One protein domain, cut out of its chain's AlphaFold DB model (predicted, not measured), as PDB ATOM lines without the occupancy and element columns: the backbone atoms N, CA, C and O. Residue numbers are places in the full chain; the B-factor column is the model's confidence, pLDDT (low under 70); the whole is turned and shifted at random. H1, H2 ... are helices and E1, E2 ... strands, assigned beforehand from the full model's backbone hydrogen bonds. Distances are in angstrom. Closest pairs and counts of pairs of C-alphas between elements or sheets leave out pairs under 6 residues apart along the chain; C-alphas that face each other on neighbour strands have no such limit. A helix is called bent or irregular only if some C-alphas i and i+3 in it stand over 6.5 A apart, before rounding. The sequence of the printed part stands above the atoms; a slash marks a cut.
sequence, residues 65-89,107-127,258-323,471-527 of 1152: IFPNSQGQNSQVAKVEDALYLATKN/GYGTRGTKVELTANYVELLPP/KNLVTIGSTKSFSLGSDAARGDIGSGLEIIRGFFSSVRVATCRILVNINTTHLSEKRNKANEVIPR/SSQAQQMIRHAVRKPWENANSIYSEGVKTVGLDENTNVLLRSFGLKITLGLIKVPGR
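What this domain is: This is residues 65 to 89, 107 to 127, 258 to 323 and 471 to 527 of the 1152 residues of an uncharacterized protein of Gibberella intermedia (UniProt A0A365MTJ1). A long, strongly twisted hairpin, E6 and E7, forms the core, with E2 beside E7 and the short strands E4 and E5 beside E6, E3 lying beyond E4. H3 packs on one face of this sheet and H2 on the opposite face near the E5 end, while a separate ribbon of E1 and E8 continues beyond E2. H1 lies toward one end of the longest axis and the unnamed stretch 311 to 323 toward the other. The printed part has 169 residues, with four named helices and eight strands in the order H1 E1 E2 E3 E4 E5 E6 E7 H2 H3 H4 E8; both sheets are antiparallel and the class is mixed, helices and strands. It is loose, with a radius of gyration of the C-alphas of 19.5 A, and only just elongated, spanning 64 by 43 by 28 A.

Where its parts are: H1, residues 74 to 87, begins with its C-alpha at (177.364, 192.704, 170.511) and is 20.2 A long. E1 is residues 113 to 118, E2 121 to 125, E3 260 to 263, E4 267 to 270 and E5 277 to 279. E6, residues 285 to 297, is 37.1 A long, and E7, residues 300 to 310, 30.9 A. H2 is residues 471 to 481, H3 485 to 499 with 19.4 A, and H4 508 to 512. H3 is neither bent nor irregular, but only just: C-alphas 494 and 497 are 6.5 A apart. E8, residues 521 to 527, is 18.8 A long and ends at C-alpha 527 (182.693, 186.506, 186.643).

How they stand to each other: E5, E6 and E7 form a meander, each strand the antiparallel neighbour of the one before. N 291 and O 306 of E6 and E7 are 2.7 A apart, and N 278 and O 286 of E5 and E6 2.9 A, within hydrogen-bond range. E4 and E5 lie on one side of E6 and E7 on the other; N 268 of E4 is 2.8 A from O 290. E3 and E4 are a hairpin, with N 261 and O 269 2.9 A apart. E2 is an edge strand, its N 124 2.8 A from O 301 of E7. H3 is on the sheet; its closest C-alphas to E6 are those of Gly 496 and Phe 290, 5.8 A apart. H2 is on the opposite face, at a height over the sheet of 9.9 A. H1 and H4 are not on the sheet. E1 runs on into E2 across a break of 2 residues, at 66 degrees, and N 117 is 2.9 A from O 524 of E8. Every O i to N i+4 pair is within hydrogen-bond range in H1, H2 and H4, and 9 of 11 in H3.

The domain as a whole: The C-alphas farthest apart, those of Asn 89 and Ala 317, are 68.5 A apart. Residues 90 to 106, 128 to 257 and 324 to 470 are not printed, with gaps of 9.5 A, 28.7 A and 34.0 A between the C-alphas across the cuts. Of the links printed whole, none is long. Mean pLDDT of the printed part is 76.9; 32 residues are under 70, among them 280 to 285 and 306 to 323.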
ATOM      1  N   ILE A  65     174.815 201.620 191.768       71.88
ATOM      2  CA  ILE A  65     175.408 201.383 190.447       71.88
ATOM      3  C   ILE A  65     175.521 202.721 189.709       71.88
ATOM      4  O   ILE A  65     174.666 203.593 189.855       71.88
ATOM      5  N   PHE A  66     176.582 202.895 188.920       77.44
ATOM      6  CA  PHE A  66     176.742 204.080 188.084       77.44
ATOM      7  C   PHE A  66     175.674 204.102 186.969       77.44
ATOM      8  O   PHE A  66     175.621 203.162 186.171       77.44
ATOM      9  N   PRO A  67     174.830 205.149 186.885       70.88
ATOM     10  CA  PRO A  67     173.639 205.125 186.035       70.88
ATOM     11  C   PRO A  67     173.937 205.314 184.541       70.88
ATOM     12  O   PRO A  67     173.168 204.846 183.711       70.88
ATOM     13  N   ASN A  68     175.051 205.966 184.179       70.38
ATOM     14  CA  ASN A  68     175.335 206.365 182.796       70.38
ATOM     15  C   ASN A  68     176.363 205.447 182.116       70.38
ATOM     16  O   ASN A  68     177.470 205.859 181.767       70.38
ATOM     17  N   SER A  69     176.033 204.163 182.003       69.38
ATOM     18  CA  SER A  69     176.916 203.155 181.410       69.38
ATOM     19  C   SER A  69     176.366 202.624 180.085       69.38
ATOM     20  O   SER A  69     175.158 202.486 179.910       69.38
ATOM     21  N   GLN A  70     177.263 202.337 179.147       76.12
ATOM     22  CA  GLN A  70     176.929 201.882 177.796       76.12
ATOM     23  C   GLN A  70     176.474 200.438 177.785       76.12
ATOM     24  O   GLN A  70     177.067 199.610 178.470       76.12
ATOM     25  N   GLY A  71     175.486 200.117 176.948       71.00
ATOM     26  CA  GLY A  71     175.118 198.731 176.658       71.00
ATOM     27  C   GLY A  71     176.304 197.904 176.148       71.00
ATOM     28  O   GLY A  71     177.281 198.435 175.619       71.00
ATOM     29  N   GLN A  72     176.231 196.584 176.318       74.69
ATOM     30  CA  GLN A  72     177.270 195.684 175.819       74.69
ATOM     31  C   GLN A  72     177.315 195.727 174.285       74.69
ATOM     32  O   GLN A  72     176.285 195.615 173.620       74.69
ATOM     33  N   ASN A  73     178.514 195.868 173.718       79.62
ATOM     34  CA  ASN A  73     178.702 195.864 172.271       79.62
ATOM     35  C   ASN A  73     178.655 194.414 171.750       79.62
ATOM     36  O   ASN A  73     179.568 193.627 172.002       79.62
ATOM     37  N   SER A  74     177.589 194.062 171.028       80.81
ATOM     38  CA  SER A  74     177.364 192.704 170.511       80.81
ATOM     39  C   SER A  74     178.384 192.279 169.450       80.81
ATOM     40  O   SER A  74     178.636 191.085 169.300       80.81
ATOM     41  N   GLN A  75     179.012 193.230 168.752       84.69
ATOM     42  CA  GLN A  75     180.048 192.937 167.762       84.69
ATOM     43  C   GLN A  75     181.330 192.419 168.414       84.69
ATOM     44  O   GLN A  75     181.975 191.527 167.868       84.69
ATOM     45  N   VAL A  76     181.651 192.912 169.613       85.25
ATOM     46  CA  VAL A  76     182.791 192.418 170.397       85.25
ATOM     47  C   VAL A  76     182.607 190.938 170.690       85.25
ATOM     48  O   VAL A  76     183.496 190.160 170.377       85.25
ATOM     49  N   ALA A  77     181.445 190.544 171.221       81.81
ATOM     50  CA  ALA A  77     181.160 189.144 171.521       81.81
ATOM     51  C   ALA A  77     181.282 188.265 170.265       81.81
ATOM     52  O   ALA A  77     181.973 187.256 170.298       81.81
ATOM     53  N   LYS A  78     180.714 188.699 169.132       85.19
ATOM     54  CA  LYS A  78     180.809 187.973 167.854       85.19
ATOM     55  C   LYS A  78     182.254 187.757 167.394       85.19
ATOM     56  O   LYS A  78     182.612 186.641 167.023       85.19
ATOM     57  N   VAL A  79     183.078 188.807 167.399       85.62
ATOM     58  CA  VAL A  79     184.485 188.717 166.965       85.62
ATOM     59  C   VAL A  79     185.307 187.896 167.957       85.62
ATOM     60  O   VAL A  79     186.098 187.049 167.548       85.62
ATOM     61  N   GLU A  80     185.098 188.095 169.257       83.38
ATOM     62  CA  GLU A  80     185.773 187.336 170.311       83.38
ATOM     63  C   GLU A  80     185.432 185.839 170.267       83.38
ATOM     64  O   GLU A  80     186.340 185.016 170.403       83.38
ATOM     65  N   ASP A  81     184.169 185.482 170.024       83.06
ATOM     66  CA  ASP A  81     183.715 184.096 169.880       83.06
ATOM     67  C   ASP A  81     184.296 183.439 168.616       83.06
ATOM     68  O   ASP A  81     184.758 182.295 168.667       83.06
ATOM     69  N   ALA A  82     184.350 184.167 167.495       82.50
ATOM     70  CA  ALA A  82     184.975 183.686 166.262       82.50
ATOM     71  C   ALA A  82     186.487 183.446 166.434       82.50
ATOM     72  O   ALA A  82     187.000 182.395 166.040       82.50
ATOM     73  N   LEU A  83     187.196 184.378 167.083       79.69
ATOM     74  CA  LEU A  83     188.618 184.227 167.407       79.69
ATOM     75  C   LEU A  83     188.858 183.044 168.349       79.69
ATOM     76  O   LEU A  83     189.817 182.297 168.156       79.69
ATOM     77  N   TYR A  84     187.981 182.839 169.335       75.25
ATOM     78  CA  TYR A  84     188.072 181.703 170.250       75.25
ATOM     79  C   TYR A  84     187.966 180.361 169.521       75.25
ATOM     80  O   TYR A  84     188.777 179.469 169.772       75.25
ATOM     81  N   LEU A  85     187.009 180.206 168.601       76.00
ATOM     82  CA  LEU A  85     186.886 178.981 167.804       76.00
ATOM     83  C   LEU A  85     188.176 178.679 167.027       76.00
ATOM     84  O   LEU A  85     188.592 177.524 166.966       76.00
ATOM     85  N   ALA A  86     188.854 179.711 166.519       71.25
ATOM     86  CA  ALA A  86     190.122 179.570 165.808       71.25
ATOM     87  C   ALA A  86     191.327 179.221 166.717       71.25
ATOM     88  O   ALA A  86     192.343 178.723 166.222       71.25
ATOM     89  N   THR A  87     191.245 179.460 168.036       70.44
ATOM     90  CA  THR A  87     192.321 179.174 169.013       70.44
ATOM     91  C   THR A  87     192.078 177.952 169.897       70.44
ATOM     92  O   THR A  87     193.013 177.514 170.567       70.44
ATOM     93  N   LYS A  88     190.856 177.401 169.910       65.88
ATOM     94  CA  LYS A  88     190.335 176.439 170.903       65.88
ATOM     95  C   LYS A  88     191.196 175.184 171.143       65.88
ATOM     96  O   LYS A  88     191.094 174.602 172.216       65.88
ATOM     97  N   ASN A  89     192.083 174.822 170.211       59.09
ATOM     98  CA  ASN A  89     192.945 173.633 170.287       59.09
ATOM     99  C   ASN A  89     194.453 173.934 170.116       59.09
ATOM    100  O   ASN A  89     195.223 173.024 169.837       59.09
ATOM    101  N   GLY A 107     191.372 180.943 175.089       72.31
ATOM    102  CA  GLY A 107     189.933 181.136 175.199       72.31
ATOM    103  C   GLY A 107     189.522 182.004 176.381       72.31
ATOM    104  O   GLY A 107     190.351 182.698 176.984       72.31
ATOM    105  N   TYR A 108     188.229 181.965 176.706       77.44
ATOM    106  CA  TYR A 108     187.630 182.720 177.808       77.44
ATOM    107  C   TYR A 108     187.296 181.817 178.993       77.44
ATOM    108  O   TYR A 108     186.730 180.736 178.840       77.44
ATOM    109  N   GLY A 109     187.598 182.288 180.205       80.62
ATOM    110  CA  GLY A 109     187.240 181.573 181.426       80.62
ATOM    111  C   GLY A 109     185.722 181.481 181.588       80.62
ATOM    112  O   GLY A 109     185.034 182.501 181.572       80.62
ATOM    113  N   THR A 110     185.199 180.270 181.769       83.75
ATOM    114  CA  THR A 110     183.753 179.996 181.875       83.75
ATOM    115  C   THR A 110     183.246 179.895 183.316       83.75
ATOM    116  O   THR A 110     182.052 180.079 183.552       83.75
ATOM    117  N   ARG A 111     184.145 179.643 184.276       85.25
ATOM    118  CA  ARG A 111     183.830 179.380 185.691       85.25
ATOM    119  C   ARG A 111     183.393 180.637 186.452       85.25
ATOM    120  O   ARG A 111     183.923 181.719 186.226       85.25
ATOM    121  N   GLY A 112     182.515 180.456 187.439       89.69
ATOM    122  CA  GLY A 112     182.050 181.516 188.338       89.69
ATOM    123  C   GLY A 112     180.720 182.145 187.918       89.69
ATOM    124  O   GLY A 112     180.226 181.930 186.811       89.69
ATOM    125  N   THR A 113     180.137 182.925 188.823       92.38
ATOM    126  CA  THR A 113     178.835 183.574 188.622       92.38
ATOM    127  C   THR A 113     178.994 184.800 187.732       92.38
ATOM    128  O   THR A 113     179.839 185.650 188.012       92.38
ATOM    129  N   LYS A 114     178.190 184.911 186.670       90.75
ATOM    130  CA  LYS A 114     178.204 186.078 185.777       90.75
ATOM    131  C   LYS A 114     177.804 187.343 186.544       90.75
ATOM    132  O   LYS A 114     176.857 187.325 187.323       90.75
ATOM    133  N   VAL A 115     178.518 188.433 186.297       91.56
ATOM    134  CA  VAL A 115     178.233 189.767 186.834       91.56
ATOM    135  C   VAL A 115     178.490 190.802 185.745       91.56
ATOM    136  O   VAL A 115     179.332 190.588 184.881       91.56
ATOM    137  N   GLU A 116     177.779 191.919 185.767       88.75
ATOM    138  CA  GLU A 116     178.059 193.045 184.880       88.75
ATOM    139  C   GLU A 116     178.898 194.094 185.618       88.75
ATOM    140  O   GLU A 116     178.605 194.440 186.763       88.75
ATOM    141  N   LEU A 117     179.960 194.578 184.978       90.12
ATOM    142  CA  LEU A 117     180.888 195.552 185.547       90.12
ATOM    143  C   LEU A 117     180.945 196.799 184.668       90.12
ATOM    144  O   LEU A 117     180.904 196.705 183.445       90.12
ATOM    145  N   THR A 118     181.117 197.965 185.281       88.62
ATOM    146  CA  THR A 118     181.444 199.203 184.564       88.62
ATOM    147  C   THR A 118     182.948 199.431 184.624       88.62
ATOM    148  O   THR A 118     183.528 199.495 185.709       88.62
ATOM    149  N   ALA A 119     183.583 199.556 183.464       88.69
ATOM    150  CA  ALA A 119     185.002 199.847 183.341       88.69
ATOM    151  C   ALA A 119     185.216 201.349 183.101       88.69
ATOM    152  O   ALA A 119     184.399 202.016 182.476       88.69
ATOM    153  N   ASN A 120     186.334 201.896 183.573       88.94
ATOM    154  CA  ASN A 120     186.684 203.317 183.468       88.94
ATOM    155  C   ASN A 120     187.216 203.710 182.072       88.94
ATOM    156  O   ASN A 120     188.208 204.431 181.939       88.94
ATOM    157  N   TYR A 121     186.556 203.197 181.040       89.06
ATOM    158  CA  TYR A 121     186.869 203.438 179.645       89.06
ATOM    159  C   TYR A 121     185.700 204.127 178.958       89.06
ATOM    160  O   TYR A 121     184.541 203.780 179.197       89.06
ATOM    161  N   VAL A 122     186.044 205.047 178.065       90.50
ATOM    162  CA  VAL A 122     185.169 205.534 176.996       90.50
ATOM    163  C   VAL A 122     185.719 205.034 175.664       90.50
ATOM    164  O   VAL A 122     186.922 204.783 175.546       90.50
ATOM    165  N   GLU A 123     184.861 204.848 174.671       91.88
ATOM    166  CA  GLU A 123     185.291 204.434 173.335       91.88
ATOM    167  C   GLU A 123     185.557 205.671 172.475       91.88
ATOM    168  O   GLU A 123     184.765 206.611 172.478       91.88
ATOM    169  N   LEU A 124     186.692 205.672 171.777       92.19
ATOM    170  CA  LEU A 124     187.088 206.677 170.800       92.19
ATOM    171  C   LEU A 124     186.737 206.157 169.405       92.19
ATOM    172  O   LEU A 124     187.178 205.081 169.006       92.19
ATOM    173  N   LEU A 125     185.974 206.948 168.665       91.75
ATOM    174  CA  LEU A 125     185.441 206.621 167.353       91.75
ATOM    175  C   LEU A 125     186.148 207.478 166.298       91.75
ATOM    176  O   LEU A 125     185.813 208.660 166.157       91.75
ATOM    177  N   PRO A 126     187.145 206.932 165.581       91.56
ATOM    178  CA  PRO A 126     187.771 207.643 164.480       91.56
ATOM    179  C   PRO A 126     186.940 207.565 163.190       91.56
ATOM    180  O   PRO A 126     186.244 206.571 162.967       91.56
ATOM    181  N   PRO A 127     187.056 208.560 162.292       89.75
ATOM    182  CA  PRO A 127     186.595 208.432 160.914       89.75
ATOM    183  C   PRO A 127     187.314 207.283 160.197       89.75
ATOM    184  O   PRO A 127     188.516 207.085 160.382       89.75
ATOM    185  N   LYS A 258     195.966 226.432 179.010       75.94
ATOM    186  CA  LYS A 258     196.507 227.331 180.054       75.94
ATOM    187  C   LYS A 258     195.962 227.056 181.463       75.94
ATOM    188  O   LYS A 258     196.590 227.424 182.450       75.94
ATOM    189  N   ASN A 259     194.780 226.454 181.567       79.50
ATOM    190  CA  ASN A 259     194.119 226.124 182.832       79.50
ATOM    191  C   ASN A 259     194.411 224.693 183.312       79.50
ATOM    192  O   ASN A 259     193.815 224.268 184.301       79.50
ATOM    193  N   LEU A 260     195.283 223.952 182.624       82.31
ATOM    194  CA  LEU A 260     195.653 222.587 182.972       82.31
ATOM    195  C   LEU A 260     197.149 222.490 183.272       82.31
ATOM    196  O   LEU A 260     197.978 223.173 182.680       82.31
ATOM    197  N   VAL A 261     197.500 221.586 184.181       77.00
ATOM    198  CA  VAL A 261     198.886 221.177 184.419       77.00
ATOM    199  C   VAL A 261     199.022 219.704 184.121       77.00
ATOM    200  O   VAL A 261     198.171 218.905 184.508       77.00
ATOM    201  N   THR A 262     200.117 219.333 183.462       76.44
ATOM    202  CA  THR A 262     200.421 217.938 183.152       76.44
ATOM    203  C   THR A 262     201.651 217.443 183.898       76.44
ATOM    204  O   THR A 262     202.652 218.145 184.043       76.44
ATOM    205  N   ILE A 263     201.588 216.199 184.382       69.38
ATOM    206  CA  ILE A 263     202.743 215.493 184.940       69.38
ATOM    207  C   ILE A 263     203.009 214.217 184.167       69.38
ATOM    208  O   ILE A 263     202.196 213.294 184.118       69.38
ATOM    209  N   GLY A 264     204.219 214.150 183.614       69.25
ATOM    210  CA  GLY A 264     204.545 213.143 182.620       69.25
ATOM    211  C   GLY A 264     203.749 213.385 181.340       69.25
ATOM    212  O   GLY A 264     203.375 214.513 181.032       69.25
ATOM    213  N   SER A 265     203.512 212.323 180.577       71.19
ATOM    214  CA  SER A 265     202.760 212.407 179.326       71.19
ATOM    215  C   SER A 265     201.251 212.278 179.499       71.19
ATOM    216  O   SER A 265     200.558 212.656 178.570       71.19
ATOM    217  N   THR A 266     200.758 211.756 180.627       77.94
ATOM    218  CA  THR A 266     199.398 211.190 180.717       77.94
ATOM    219  C   THR A 266     198.549 211.688 181.876       77.94
ATOM    220  O   THR A 266     197.402 211.282 181.980       77.94
ATOM    221  N   LYS A 267     199.078 212.493 182.804       80.38
ATOM    222  CA  LYS A 267     198.316 212.946 183.979       80.38
ATOM    223  C   LYS A 267     198.018 214.427 183.864       80.38
ATOM    224  O   LYS A 267     198.966 215.204 183.813       80.38
ATOM    225  N   SER A 268     196.745 214.790 183.915       84.88
ATOM    226  CA  SER A 268     196.248 216.150 183.698       84.88
ATOM    227  C   SER A 268     195.464 216.636 184.908       84.88
ATOM    228  O   SER A 268     194.684 215.884 185.489       84.88
ATOM    229  N   PHE A 269     195.666 217.886 185.301       81.81
ATOM    230  CA  PHE A 269     195.112 218.465 186.521       81.81
ATOM    231  C   PHE A 269     194.481 219.801 186.189       81.81
ATOM    232  O   PHE A 269     195.145 220.653 185.605       81.81
ATOM    233  N   SER A 270     193.210 219.973 186.555       83.44
ATOM    234  CA  SER A 270     192.538 221.255 186.383       83.44
ATOM    235  C   SER A 270     193.025 222.236 187.432       83.44
ATOM    236  O   SER A 270     192.979 221.956 188.630       83.44
ATOM    237  N   LEU A 271     193.463 223.402 186.966       76.62
ATOM    238  CA  LEU A 271     193.731 224.540 187.823       76.62
ATOM    239  C   LEU A 271     192.491 225.417 187.991       76.62
ATOM    240  O   LEU A 271     192.584 226.435 188.662       76.62
ATOM    241  N   GLY A 272     191.338 225.078 187.410       72.75
ATOM    242  CA  GLY A 272     190.108 225.859 187.558       72.75
ATOM    243  C   GLY A 272     189.658 226.011 189.017       72.75
ATOM    244  O   GLY A 272     190.082 225.258 189.905       72.75
ATOM    245  N   SER A 273     188.817 227.015 189.278       68.94
ATOM    246  CA  SER A 273     188.179 227.226 190.588       68.94
ATOM    247  C   SER A 273     187.176 226.124 190.939       68.94
ATOM    248  O   SER A 273     186.879 225.909 192.108       68.94
ATOM    249  N   ASP A 274     186.682 225.415 189.928       70.81
ATOM    250  CA  ASP A 274     185.799 224.253 189.999       70.81
ATOM    251  C   ASP A 274     186.540 222.932 190.287       70.81
ATOM    252  O   ASP A 274     185.907 221.911 190.560       70.81
ATOM    253  N   ALA A 275     187.877 222.926 190.253       73.62
ATOM    254  CA  ALA A 275     188.662 221.727 190.516       73.62
ATOM    255  C   ALA A 275     188.492 221.249 191.969       73.62
ATOM    256  O   ALA A 275     188.611 222.027 192.918       73.62
ATOM    257  N   ALA A 276     188.299 219.940 192.161       76.38
ATOM    258  CA  ALA A 276     188.233 219.352 193.496       76.38
ATOM    259  C   ALA A 276     189.597 219.456 194.203       76.38
ATOM    260  O   ALA A 276     190.570 218.818 193.782       76.38
ATOM    261  N   ARG A 277     189.651 220.247 195.285       77.25
ATOM    262  CA  ARG A 277     190.869 220.544 196.053       77.25
ATOM    263  C   ARG A 277     190.726 220.243 197.547       77.25
ATOM    264  O   ARG A 277     189.614 220.134 198.059       77.25
ATOM    265  N   GLY A 278     191.844 220.140 198.264       70.00
ATOM    266  CA  GLY A 278     191.851 220.056 199.729       70.00
ATOM    267  C   GLY A 278     193.192 220.432 200.357       70.00
ATOM    268  O   GLY A 278     194.225 219.966 199.907       70.00
ATOM    269  N   ASP A 279     193.192 221.245 201.410       71.88
ATOM    270  CA  ASP A 279     194.418 221.633 202.124       71.88
ATOM    271  C   ASP A 279     194.969 220.471 202.976       71.88
ATOM    272  O   ASP A 279     194.216 219.789 203.678       71.88
ATOM    273  N   ILE A 280     196.288 220.247 202.922       66.50
ATOM    274  CA  ILE A 280     197.007 219.281 203.773       66.50
ATOM    275  C   ILE A 280     198.070 219.923 204.673       66.50
ATOM    276  O   ILE A 280     198.872 219.233 205.313       66.50
ATOM    277  N   GLY A 281     198.074 221.249 204.762       54.03
ATOM    278  CA  GLY A 281     198.942 222.036 205.622       54.03
ATOM    279  C   GLY A 281     200.361 222.211 205.079       54.03
ATOM    280  O   GLY A 281     200.800 221.563 204.129       54.03
ATOM    281  N   SER A 282     201.126 223.099 205.725       56.50
ATOM    282  CA  SER A 282     202.477 223.508 205.284       56.50
ATOM    283  C   SER A 282     202.514 224.099 203.865       56.50
ATOM    284  O   SER A 282     203.514 223.964 203.163       56.50
ATOM    285  N   GLY A 283     201.418 224.733 203.432       54.81
ATOM    286  CA  GLY A 283     201.297 225.327 202.098       54.81
ATOM    287  C   GLY A 283     201.148 224.313 200.960       54.81
ATOM    288  O   GLY A 283     201.318 224.691 199.804       54.81
ATOM    289  N   LEU A 284     200.856 223.047 201.276       55.91
ATOM    290  CA  LEU A 284     200.540 222.005 200.305       55.91
ATOM    291  C   LEU A 284     199.024 221.804 200.256       55.91
ATOM    292  O   LEU A 284     198.402 221.578 201.290       55.91
ATOM    293  N   GLU A 285     198.447 221.802 199.060       64.12
ATOM    294  CA  GLU A 285     197.062 221.365 198.850       64.12
ATOM    295  C   GLU A 285     197.040 219.997 198.164       64.12
ATOM    296  O   GLU A 285     198.070 219.392 197.890       64.12
ATOM    297  N   ILE A 286     195.855 219.493 197.877       71.06
ATOM    298  CA  ILE A 286     195.581 218.361 197.013       71.06
ATOM    299  C   ILE A 286     194.658 218.877 195.914       71.06
ATOM    300  O   ILE A 286     193.770 219.661 196.202       71.06
ATOM    301  N   ILE A 287     194.836 218.427 194.681       77.12
ATOM    302  CA  ILE A 287     194.026 218.683 193.498       77.12
ATOM    303  C   ILE A 287     193.698 217.327 192.905       77.12
ATOM    304  O   ILE A 287     194.587 216.486 192.767       77.12
ATOM    305  N   ARG A 288     192.461 217.107 192.492       81.50
ATOM    306  CA  ARG A 288     192.094 215.969 191.649       81.50
ATOM    307  C   ARG A 288     192.484 216.232 190.194       81.50
ATOM    308  O   ARG A 288     192.227 217.289 189.637       81.50
ATOM    309  N   GLY A 289     193.083 215.233 189.575       81.88
ATOM    310  CA  GLY A 289     193.348 215.164 188.151       81.88
ATOM    311  C   GLY A 289     193.044 213.782 187.606       81.88
ATOM    312  O   GLY A 289     192.559 212.897 188.318       81.88
ATOM    313  N   PHE A 290     193.343 213.599 186.330       81.25
ATOM    314  CA  PHE A 290     192.975 212.421 185.571       81.25
ATOM    315  C   PHE A 290     194.162 211.935 184.743       81.25
ATOM    316  O   PHE A 290     194.827 212.699 184.052       81.25
ATOM    317  N   PHE A 291     194.454 210.647 184.862       85.25
ATOM    318  CA  PHE A 291     195.318 209.902 183.969       85.25
ATOM    319  C   PHE A 291     194.521 209.549 182.718       85.25
ATOM    320  O   PHE A 291     193.428 209.007 182.866       85.25
ATOM    321  N   SER A 292     195.075 209.776 181.534       85.62
ATOM    322  CA  SER A 292     194.486 209.384 180.259       85.62
ATOM    323  C   SER A 292     195.466 208.580 179.400       85.62
ATOM    324  O   SER A 292     196.666 208.854 179.345       85.62
ATOM    325  N   SER A 293     194.964 207.539 178.734       89.50
ATOM    326  CA  SER A 293     195.744 206.793 177.739       89.50
ATOM    327  C   SER A 293     194.848 206.081 176.737       89.50
ATOM    328  O   SER A 293     193.867 205.455 177.144       89.50
ATOM    329  N   VAL A 294     195.255 206.062 175.473       89.94
ATOM    330  CA  VAL A 294     194.637 205.237 174.433       89.94
ATOM    331  C   VAL A 294     195.100 203.785 174.570       89.94
ATOM    332  O   VAL A 294     196.291 203.502 174.748       89.94
ATOM    333  N   ARG A 295     194.143 202.862 174.494       89.31
ATOM    334  CA  ARG A 295     194.309 201.407 174.487       89.31
ATOM    335  C   ARG A 295     193.538 200.832 173.308       89.31
ATOM    336  O   ARG A 295     192.408 201.224 173.067       89.31
ATOM    337  N   VAL A 296     194.132 199.883 172.599       90.44
ATOM    338  CA  VAL A 296     193.455 199.171 171.509       90.44
ATOM    339  C   VAL A 296     192.902 197.849 172.035       90.44
ATOM    340  O   VAL A 296     193.612 197.115 172.726       90.44
ATOM    341  N   ALA A 297     191.635 197.569 171.751       89.00
ATOM    342  CA  ALA A 297     190.916 196.374 172.176       89.00
ATOM    343  C   ALA A 297     190.093 195.811 171.009       89.00
ATOM    344  O   ALA A 297     189.911 196.479 169.993       89.00
ATOM    345  N   THR A 298     189.580 194.588 171.147       84.81
ATOM    346  CA  THR A 298     188.722 193.973 170.125       84.81
ATOM    347  C   THR A 298     187.569 194.911 169.758       84.81
ATOM    348  O   THR A 298     186.868 195.422 170.644       84.81
ATOM    349  N   CYS A 299     187.430 195.163 168.456       87.50
ATOM    350  CA  CYS A 299     186.488 196.081 167.809       87.50
ATOM    351  C   CYS A 299     186.567 197.561 168.219       87.50
ATOM    352  O   CYS A 299     185.750 198.343 167.743       87.50
ATOM    353  N   ARG A 300     187.470 197.968 169.125       89.69
ATOM    354  CA  ARG A 300     187.352 199.262 169.818       89.69
ATOM    355  C   ARG A 300     188.692 199.919 170.120       89.69
ATOM    356  O   ARG A 300     189.635 199.283 170.593       89.69
ATOM    357  N   ILE A 301     188.734 201.237 169.969       90.75
ATOM    358  CA  ILE A 301     189.802 202.080 170.509       90.75
ATOM    359  C   ILE A 301     189.271 202.689 171.804       90.75
ATOM    360  O   ILE A 301     188.242 203.349 171.818       90.75
ATOM    361  N   LEU A 302     189.943 202.434 172.917       89.62
ATOM    362  CA  LEU A 302     189.479 202.790 174.252       89.62
ATOM    363  C   LEU A 302     190.346 203.894 174.849       89.62
ATOM    364  O   LEU A 302     191.573 203.827 174.779       89.62
ATOM    365  N   VAL A 303     189.733 204.861 175.525       84.62
ATOM    366  CA  VAL A 303     190.448 205.832 176.357       84.62
ATOM    367  C   VAL A 303     190.242 205.480 177.820       84.62
ATOM    368  O   VAL A 303     189.138 205.565 178.351       84.62
ATOM    369  N   ASN A 304     191.327 205.066 178.470       82.81
ATOM    370  CA  ASN A 304     191.369 204.817 179.907       82.81
ATOM    371  C   ASN A 304     191.459 206.153 180.640       82.81
ATOM    372  O   ASN A 304     192.435 206.867 180.415       82.81
ATOM    373  N   ILE A 305     190.513 206.452 181.531       72.81
ATOM    374  CA  ILE A 305     190.544 207.652 182.375       72.81
ATOM    375  C   ILE A 305     190.554 207.225 183.845       72.81
ATOM    376  O   ILE A 305     189.660 206.513 184.296       72.81
ATOM    377  N   ASN A 306     191.559 207.636 184.620       51.25
ATOM    378  CA  ASN A 306     191.667 207.268 186.038       51.25
ATOM    379  C   ASN A 306     191.992 208.474 186.920       51.25
ATOM    380  O   ASN A 306     192.773 209.326 186.525       51.25
ATOM    381  N   THR A 307     191.443 208.551 188.128       38.16
ATOM    382  CA  THR A 307     191.722 209.664 189.041       38.16
ATOM    383  C   THR A 307     193.163 209.621 189.561       38.16
ATOM    384  O   THR A 307     193.735 208.576 189.872       38.16
ATOM    385  N   THR A 308     193.788 210.788 189.645       31.09
ATOM    386  CA  THR A 308     195.119 211.013 190.216       31.09
ATOM    387  C   THR A 308     195.101 212.327 190.990       31.09
ATOM    388  O   THR A 308     194.179 213.114 190.826       31.09
ATOM    389  N   HIS A 309     196.061 212.572 191.881       37.62
ATOM    390  CA  HIS A 309     196.027 213.745 192.752       37.62
ATOM    391  C   HIS A 309     197.371 214.488 192.763       37.62
ATOM    392  O   HIS A 309     198.416 213.845 192.877       37.62
ATOM    393  N   LEU A 310     197.341 215.819 192.640       33.16
ATOM    394  CA  LEU A 310     198.485 216.741 192.788       33.16
ATOM    395  C   LEU A 310     198.233 217.773 193.868       33.16
ATOM    396  O   LEU A 310     197.311 217.582 194.618       33.16
ATOM    397  N   SER A 311     199.060 218.800 194.003       35.09
ATOM    398  CA  SER A 311     199.000 219.837 195.035       35.09
ATOM    399  C   SER A 311     199.238 221.212 194.390       35.09
ATOM    400  O   SER A 311     200.226 221.329 193.671       35.09
ATOM    401  N   GLU A 312     198.398 222.234 194.612       41.09
ATOM    402  CA  GLU A 312     198.509 223.597 194.014       41.09
ATOM    403  C   GLU A 312     198.081 224.704 195.002       41.09
ATOM    404  O   GLU A 312     197.644 224.357 196.079       41.09
ATOM    405  N   LYS A 313     198.231 226.011 194.700       40.94
ATOM    406  CA  LYS A 313     197.724 227.149 195.501       40.94
ATOM    407  C   LYS A 313     197.358 228.375 194.628       40.94
ATOM    408  O   LYS A 313     198.028 228.614 193.627       40.94
ATOM    409  N   ARG A 314     196.343 229.167 195.024       47.09
ATOM    410  CA  ARG A 314     195.860 230.445 194.415       47.09
ATOM    411  C   ARG A 314     195.791 231.581 195.467       47.09
ATOM    412  O   ARG A 314     195.880 231.291 196.661       47.09
ATOM    413  N   ASN A 315     195.656 232.858 195.069       45.97
ATOM    414  CA  ASN A 315     195.407 233.972 196.011       45.97
ATOM    415  C   ASN A 315     193.894 234.218 196.228       45.97
ATOM    416  O   ASN A 315     193.056 233.599 195.576       45.97
ATOM    417  N   LYS A 316     193.543 235.115 197.161       38.41
ATOM    418  CA  LYS A 316     192.151 235.377 197.577       38.41
ATOM    419  C   LYS A 316     191.317 236.225 196.595       38.41
ATOM    420  O   LYS A 316     190.121 236.339 196.819       38.41
ATOM    421  N   ALA A 317     191.912 236.792 195.541       38.22
ATOM    422  CA  ALA A 317     191.222 237.629 194.545       38.22
ATOM    423  C   ALA A 317     191.150 236.988 193.143       38.22
ATOM    424  O   ALA A 317     190.597 237.565 192.219       38.22
ATOM    425  N   ASN A 318     191.644 235.756 192.999       41.78
ATOM    426  CA  ASN A 318     191.489 234.901 191.819       41.78
ATOM    427  C   ASN A 318     192.149 235.385 190.506       41.78
ATOM    428  O   ASN A 318     191.882 234.818 189.447       41.78
ATOM    429  N   GLU A 319     193.064 236.350 190.574       39.41
ATOM    430  CA  GLU A 319     193.851 236.839 189.433       39.41
ATOM    431  C   GLU A 319     195.220 236.135 189.309       39.41
ATOM    432  O   GLU A 319     195.750 235.570 190.271       39.41
ATOM    433  N   VAL A 320     195.793 236.158 188.100       55.47
ATOM    434  CA  VAL A 320     197.097 235.563 187.727       55.47
ATOM    435  C   VAL A 320     198.097 236.691 187.422       55.47
ATOM    436  O   VAL A 320     197.636 237.789 187.142       55.47
ATOM    437  N   ILE A 321     199.412 236.379 187.372       39.28
ATOM    438  CA  ILE A 321     200.555 237.104 186.716       39.28
ATOM    439  C   ILE A 321     201.604 237.629 187.755       39.28
ATOM    440  O   ILE A 321     201.170 237.989 188.847       39.28
ATOM    441  N   PRO A 322     202.951 237.774 187.516       44.53
ATOM    442  CA  PRO A 322     203.971 237.194 186.588       44.53
ATOM    443  C   PRO A 322     205.341 236.769 187.251       44.53
ATOM    444  O   PRO A 322     205.502 236.771 188.465       44.53
ATOM    445  N   ARG A 323     206.341 236.462 186.384       31.92
ATOM    446  CA  ARG A 323     207.828 236.313 186.491       31.92
ATOM    447  C   ARG A 323     208.431 235.381 187.559       31.92
ATOM    448  O   ARG A 323     208.532 235.674 188.744       31.92
ATOM    449  N   SER A 471     203.233 211.744 207.888       67.69
ATOM    450  CA  SER A 471     202.146 210.794 208.183       67.69
ATOM    451  C   SER A 471     200.755 211.441 208.244       67.69
ATOM    452  O   SER A 471     199.790 210.825 207.797       67.69
ATOM    453  N   SER A 472     200.650 212.675 208.755       70.44
ATOM    454  CA  SER A 472     199.383 213.418 208.827       70.44
ATOM    455  C   SER A 472     198.916 213.848 207.437       70.44
ATOM    456  O   SER A 472     197.789 213.558 207.044       70.44
ATOM    457  N   GLN A 473     199.817 214.447 206.655       72.81
ATOM    458  CA  GLN A 473     199.588 214.821 205.258       72.81
ATOM    459  C   GLN A 473     199.198 213.606 204.409       72.81
ATOM    460  O   GLN A 473     198.239 213.658 203.647       72.81
ATOM    461  N   ALA A 474     199.896 212.479 204.568       68.31
ATOM    462  CA  ALA A 474     199.582 211.236 203.871       68.31
ATOM    463  C   ALA A 474     198.204 210.686 204.273       68.31
ATOM    464  O   ALA A 474     197.471 210.183 203.424       68.31
ATOM    465  N   GLN A 475     197.819 210.799 205.548       74.50
ATOM    466  CA  GLN A 475     196.492 210.392 206.006       74.50
ATOM    467  C   GLN A 475     195.391 211.297 205.439       74.50
ATOM    468  O   GLN A 475     194.366 210.784 204.998       74.50
ATOM    469  N   GLN A 476     195.595 212.615 205.421       72.38
ATOM    470  CA  GLN A 476     194.663 213.568 204.811       72.38
ATOM    471  C   GLN A 476     194.545 213.341 203.296       72.38
ATOM    472  O   GLN A 476     193.431 213.278 202.783       72.38
ATOM    473  N   MET A 477     195.665 213.071 202.615       75.62
ATOM    474  CA  MET A 477     195.694 212.644 201.213       75.62
ATOM    475  C   MET A 477     194.851 211.397 200.971       75.62
ATOM    476  O   MET A 477     194.021 211.384 200.068       75.62
ATOM    477  N   ILE A 478     195.000 210.365 201.804       74.31
ATOM    478  CA  ILE A 478     194.184 209.151 201.697       74.31
ATOM    479  C   ILE A 478     192.704 209.469 201.924       74.31
ATOM    480  O   ILE A 478     191.871 209.015 201.148       74.31
ATOM    481  N   ARG A 479     192.361 210.256 202.951       80.06
ATOM    482  CA  ARG A 479     190.963 210.620 203.239       80.06
ATOM    483  C   ARG A 479     190.311 211.369 202.079       80.06
ATOM    484  O   ARG A 479     189.147 211.122 201.800       80.06
ATOM    485  N   HIS A 480     191.052 212.249 201.410       77.81
ATOM    486  CA  HIS A 480     190.552 213.000 200.263       77.81
ATOM    487  C   HIS A 480     190.463 212.143 198.983       77.81
ATOM    488  O   HIS A 480     189.544 212.301 198.178       77.81
ATOM    489  N   ALA A 481     191.410 211.222 198.785       73.75
ATOM    490  CA  ALA A 481     191.468 210.369 197.599       73.75
ATOM    491  C   ALA A 481     190.468 209.199 197.637       73.75
ATOM    492  O   ALA A 481     189.983 208.767 196.590       73.75
ATOM    493  N   VAL A 482     190.157 208.661 198.823       82.94
ATOM    494  CA  VAL A 482     189.259 207.508 198.976       82.94
ATOM    495  C   VAL A 482     187.809 207.925 198.729       82.94
ATOM    496  O   VAL A 482     187.224 208.673 199.505       82.94
ATOM    497  N   ARG A 483     187.215 207.377 197.667       80.00
ATOM    498  CA  ARG A 483     185.781 207.457 197.356       80.00
ATOM    499  C   ARG A 483     185.226 206.067 197.073       80.00
ATOM    500  O   ARG A 483     185.984 205.141 196.768       80.00
ATOM    501  N   LYS A 484     183.905 205.914 197.152       86.56
ATOM    502  CA  LYS A 484     183.240 204.680 196.720       86.56
ATOM    503  C   LYS A 484     183.400 204.508 195.199       86.56
ATOM    504  O   LYS A 484     183.488 205.506 194.483       86.56
ATOM    505  N   PRO A 485     183.407 203.266 194.676       86.06
ATOM    506  CA  PRO A 485     183.598 203.020 193.246       86.06
ATOM    507  C   PRO A 485     182.645 203.805 192.335       86.06
ATOM    508  O   PRO A 485     183.092 204.347 191.330       86.06
ATOM    509  N   TRP A 486     181.364 203.928 192.705       85.50
ATOM    510  CA  TRP A 486     180.376 204.668 191.912       85.50
ATOM    511  C   TRP A 486     180.654 206.180 191.878       85.50
ATOM    512  O   TRP A 486     180.528 206.797 190.826       85.50
ATOM    513  N   GLU A 487     181.096 206.775 192.992       87.81
ATOM    514  CA  GLU A 487     181.479 208.193 193.056       87.81
ATOM    515  C   GLU A 487     182.725 208.455 192.208       87.81
ATOM    516  O   GLU A 487     182.842 209.495 191.562       87.81
ATOM    517  N   ASN A 488     183.664 207.500 192.198       87.06
ATOM    518  CA  ASN A 488     184.854 207.583 191.362       87.06
ATOM    519  C   ASN A 488     184.493 207.455 189.875       87.06
ATOM    520  O   ASN A 488     184.982 208.246 189.076       87.06
ATOM    521  N   ALA A 489     183.607 206.521 189.512       86.56
ATOM    522  CA  ALA A 489     183.074 206.395 188.154       86.56
ATOM    523  C   ALA A 489     182.366 207.683 187.706       86.56
ATOM    524  O   ALA A 489     182.602 208.155 186.594       86.56
ATOM    525  N   ASN A 490     181.585 208.301 188.599       88.81
ATOM    526  CA  ASN A 490     180.947 209.580 188.331       88.81
ATOM    527  C   ASN A 490     181.972 210.682 188.057       88.81
ATOM    528  O   ASN A 490     181.908 211.280 186.994       88.81
ATOM    529  N   SER A 491     182.962 210.893 188.933       88.00
ATOM    530  CA  SER A 491     184.014 211.894 188.684       88.00
ATOM    531  C   SER A 491     184.811 211.612 187.408       88.00
ATOM    532  O   SER A 491     185.129 212.540 186.670       88.00
ATOM    533  N   ILE A 492     185.128 210.347 187.111       87.44
ATOM    534  CA  ILE A 492     185.817 209.965 185.869       87.44
ATOM    535  C   ILE A 492     185.010 210.410 184.646       87.44
ATOM    536  O   ILE A 492     185.578 210.977 183.715       87.44
ATOM    537  N   TYR A 493     183.697 210.188 184.662       89.19
ATOM    538  CA  TYR A 493     182.836 210.548 183.547       89.19
ATOM    539  C   TYR A 493     182.543 212.056 183.481       89.19
ATOM    540  O   TYR A 493     182.745 212.676 182.443       89.19
ATOM    541  N   SER A 494     182.094 212.668 184.580       86.31
ATOM    542  CA  SER A 494     181.600 214.051 184.592       86.31
ATOM    543  C   SER A 494     182.706 215.107 184.564       86.31
ATOM    544  O   SER A 494     182.528 216.164 183.961       86.31
ATOM    545  N   GLU A 495     183.832 214.842 185.231       87.06
ATOM    546  CA  GLU A 495     184.968 215.769 185.350       87.06
ATOM    547  C   GLU A 495     186.149 215.309 184.478       87.06
ATOM    548  O   GLU A 495     186.804 216.124 183.823       87.06
ATOM    549  N   GLY A 496     186.419 213.999 184.451       85.88
ATOM    550  CA  GLY A 496     187.587 213.429 183.785       85.88
ATOM    551  C   GLY A 496     187.574 213.620 182.277       85.88
ATOM    552  O   GLY A 496     188.548 214.145 181.748       85.88
ATOM    553  N   VAL A 497     186.465 213.283 181.610       87.75
ATOM    554  CA  VAL A 497     186.269 213.463 180.156       87.75
ATOM    555  C   VAL A 497     186.560 214.905 179.723       87.75
ATOM    556  O   VAL A 497     187.327 215.126 178.787       87.75
ATOM    557  N   LYS A 498     186.034 215.890 180.464       86.56
ATOM    558  CA  LYS A 498     186.278 217.320 180.212       86.56
ATOM    559  C   LYS A 498     187.741 217.698 180.438       86.56
ATOM    560  O   LYS A 498     188.363 218.329 179.589       86.56
ATOM    561  N   THR A 499     188.316 217.275 181.566       85.44
ATOM    562  CA  THR A 499     189.697 217.624 181.947       85.44
ATOM    563  C   THR A 499     190.724 217.103 180.942       85.44
ATOM    564  O   THR A 499     191.744 217.745 180.713       85.44
ATOM    565  N   VAL A 500     190.473 215.944 180.330       86.19
ATOM    566  CA  VAL A 500     191.394 215.342 179.353       86.19
ATOM    567  C   VAL A 500     191.134 215.807 177.914       86.19
ATOM    568  O   VAL A 500     191.822 215.350 177.008       86.19
ATOM    569  N   GLY A 501     190.181 216.722 177.695       86.50
ATOM    570  CA  GLY A 501     189.906 217.304 176.380       86.50
ATOM    571  C   GLY A 501     189.111 216.410 175.435       86.50
ATOM    572  O   GLY A 501     189.270 216.523 174.222       86.50
ATOM    573  N   LEU A 502     188.276 215.513 175.963       88.75
ATOM    574  CA  LEU A 502     187.370 214.670 175.174       88.75
ATOM    575  C   LEU A 502     185.977 215.308 175.038       88.75
ATOM    576  O   LEU A 502     184.955 214.644 175.185       88.75
ATOM    577  N   ASP A 503     185.949 216.615 174.792       85.06
ATOM    578  CA  ASP A 503     184.738 217.393 174.533       85.06
ATOM    579  C   ASP A 503     184.994 218.305 173.327       85.06
ATOM    580  O   ASP A 503     185.872 219.171 173.371       85.06
ATOM    581  N   GLU A 504     184.226 218.109 172.254       82.81
ATOM    582  CA  GLU A 504     184.353 218.832 170.981       82.81
ATOM    583  C   GLU A 504     184.092 220.341 171.111       82.81
ATOM    584  O   GLU A 504     184.443 221.108 170.210       82.81
ATOM    585  N   ASN A 505     183.473 220.788 172.209       81.00
ATOM    586  CA  ASN A 505     183.262 222.209 172.489       81.00
ATOM    587  C   ASN A 505     184.507 222.883 173.070       81.00
ATOM    588  O   ASN A 505     184.662 224.093 172.947       81.00
ATOM    589  N   THR A 506     185.392 222.107 173.699       78.81
ATOM    590  CA  THR A 506     186.590 222.625 174.379       78.81
ATOM    591  C   THR A 506     187.873 222.323 173.611       78.81
ATOM    592  O   THR A 506     188.790 223.142 173.594       78.81
ATOM    593  N   ASN A 507     187.938 221.173 172.936       86.62
ATOM    594  CA  ASN A 507     189.105 220.730 172.186       86.62
ATOM    595  C   ASN A 507     188.851 220.802 170.674       86.62
ATOM    596  O   ASN A 507     188.264 219.895 170.080       86.62
ATOM    597  N   VAL A 508     189.356 221.863 170.037       83.19
ATOM    598  CA  VAL A 508     189.247 222.081 168.584       83.19
ATOM    599  C   VAL A 508     189.871 220.934 167.780       83.19
ATOM    600  O   VAL A 508     189.326 220.560 166.743       83.19
ATOM    601  N   LEU A 509     190.954 220.316 168.271       86.94
ATOM    602  CA  LEU A 509     191.603 219.199 167.576       86.94
ATOM    603  C   LEU A 509     190.707 217.957 167.522       86.94
ATOM    604  O   LEU A 509     190.744 217.228 166.535       86.94
ATOM    605  N   LEU A 510     189.874 217.725 168.544       88.38
ATOM    606  CA  LEU A 510     188.912 216.616 168.556       88.38
ATOM    607  C   LEU A 510     187.925 216.742 167.396       88.38
ATOM    608  O   LEU A 510     187.746 215.797 166.629       88.38
ATOM    609  N   ARG A 511     187.403 217.957 167.199       86.69
ATOM    610  CA  ARG A 511     186.542 218.297 166.067       86.69
ATOM    611  C   ARG A 511     187.289 218.218 164.736       86.69
ATOM    612  O   ARG A 511     186.772 217.613 163.801       86.69
ATOM    613  N   SER A 512     188.496 218.786 164.643       87.12
ATOM    614  CA  SER A 512     189.250 218.809 163.381       87.12
ATOM    615  C   SER A 512     189.616 217.403 162.903       87.12
ATOM    616  O   SER A 512     189.401 217.059 161.743       87.12
ATOM    617  N   PHE A 513     190.086 216.536 163.802       90.31
ATOM    618  CA  PHE A 513     190.424 215.148 163.473       90.31
ATOM    619  C   PHE A 513     189.178 214.264 163.282       90.31
ATOM    620  O   PHE A 513     189.309 213.102 162.899       90.31
ATOM    621  N   GLY A 514     187.974 214.799 163.524       89.00
ATOM    622  CA  GLY A 514     186.704 214.083 163.397       89.00
ATOM    623  C   GLY A 514     186.537 212.950 164.411       89.00
ATOM    624  O   GLY A 514     185.739 212.042 164.186       89.00
ATOM    625  N   LEU A 515     187.312 212.970 165.495       90.69
ATOM    626  CA  LEU A 515     187.298 211.942 166.525       90.69
ATOM    627  C   LEU A 515     186.112 212.179 167.457       90.69
ATOM    628  O   LEU A 515     185.969 213.266 168.003       90.69
ATOM    629  N   LYS A 516     185.298 211.151 167.690       90.88
ATOM    630  CA  LYS A 516     184.163 211.224 168.623       90.88
ATOM    631  C   LYS A 516     184.380 210.306 169.811       90.88
ATOM    632  O   LYS A 516     185.162 209.361 169.727       90.88
ATOM    633  N   ILE A 517     183.666 210.548 170.905       90.81
ATOM    634  CA  ILE A 517     183.578 209.588 172.007       90.81
ATOM    635  C   ILE A 517     182.152 209.101 172.198       90.81
ATOM    636  O   ILE A 517     181.185 209.803 171.906       90.81
ATOM    637  N   THR A 518     182.017 207.888 172.712       86.44
ATOM    638  CA  THR A 518     180.722 207.343 173.105       86.44
ATOM    639  C   THR A 518     180.244 207.941 174.440       86.44
ATOM    640  O   THR A 518     181.046 208.286 175.311       86.44
ATOM    641  N   LEU A 519     178.923 208.067 174.623       82.56
ATOM    642  CA  LEU A 519     178.319 208.583 175.861       82.56
ATOM    643  C   LEU A 519     178.277 207.503 176.944       82.56
ATOM    644  O   LEU A 519     177.767 206.411 176.712       82.56
ATOM    645  N   GLY A 520     178.786 207.799 178.134       85.69
ATOM    646  CA  GLY A 520     178.846 206.868 179.264       85.69
ATOM    647  C   GLY A 520     180.112 206.005 179.335       85.69
ATOM    648  O   GLY A 520     180.967 206.025 178.455       85.69
ATOM    649  N   LEU A 521     180.240 205.245 180.423       89.00
ATOM    650  CA  LEU A 521     181.349 204.305 180.645       89.00
ATOM    651  C   LEU A 521     181.015 202.901 180.125       89.00
ATOM    652  O   LEU A 521     179.867 202.465 180.210       89.00
ATOM    653  N   ILE A 522     182.013 202.161 179.646       88.81
ATOM    654  CA  ILE A 522     181.809 200.834 179.041       88.81
ATOM    655  C   ILE A 522     181.353 199.792 180.073       88.81
ATOM    656  O   ILE A 522     181.976 199.632 181.126       88.81
ATOM    657  N   LYS A 523     180.313 199.014 179.735       87.44
ATOM    658  CA  LYS A 523     179.958 197.779 180.451       87.44
ATOM    659  C   LYS A 523     180.741 196.584 179.920       87.44
ATOM    660  O   LYS A 523     180.892 196.405 178.711       87.44
ATOM    661  N   VAL A 524     181.209 195.743 180.834       87.31
ATOM    662  CA  VAL A 524     181.915 194.499 180.526       87.31
ATOM    663  C   VAL A 524     181.331 193.332 181.327       87.31
ATOM    664  O   VAL A 524     181.028 193.492 182.515       87.31
ATOM    665  N   PRO A 525     181.181 192.144 180.716       87.19
ATOM    666  CA  PRO A 525     180.820 190.942 181.450       87.19
ATOM    667  C   PRO A 525     182.002 190.487 182.318       87.19
ATOM    668  O   PRO A 525     183.122 190.302 181.843       87.19
ATOM    669  N   GLY A 526     181.747 190.294 183.605       89.75
ATOM    670  CA  GLY A 526     182.671 189.734 184.583       89.75
ATOM    671  C   GLY A 526     182.169 188.406 185.146       89.75
ATOM    672  O   GLY A 526     181.032 187.983 184.918       89.75
ATOM    673  N   ARG A 527     183.030 187.735 185.918       89.88
ATOM    674  CA  ARG A 527     182.693 186.506 186.643       89.88
ATOM    675  C   ARG A 527     183.238 186.559 188.066       89.88
ATOM    676  O   ARG A 527     184.407 186.878 188.270       89.88
TER     677      ARG A 527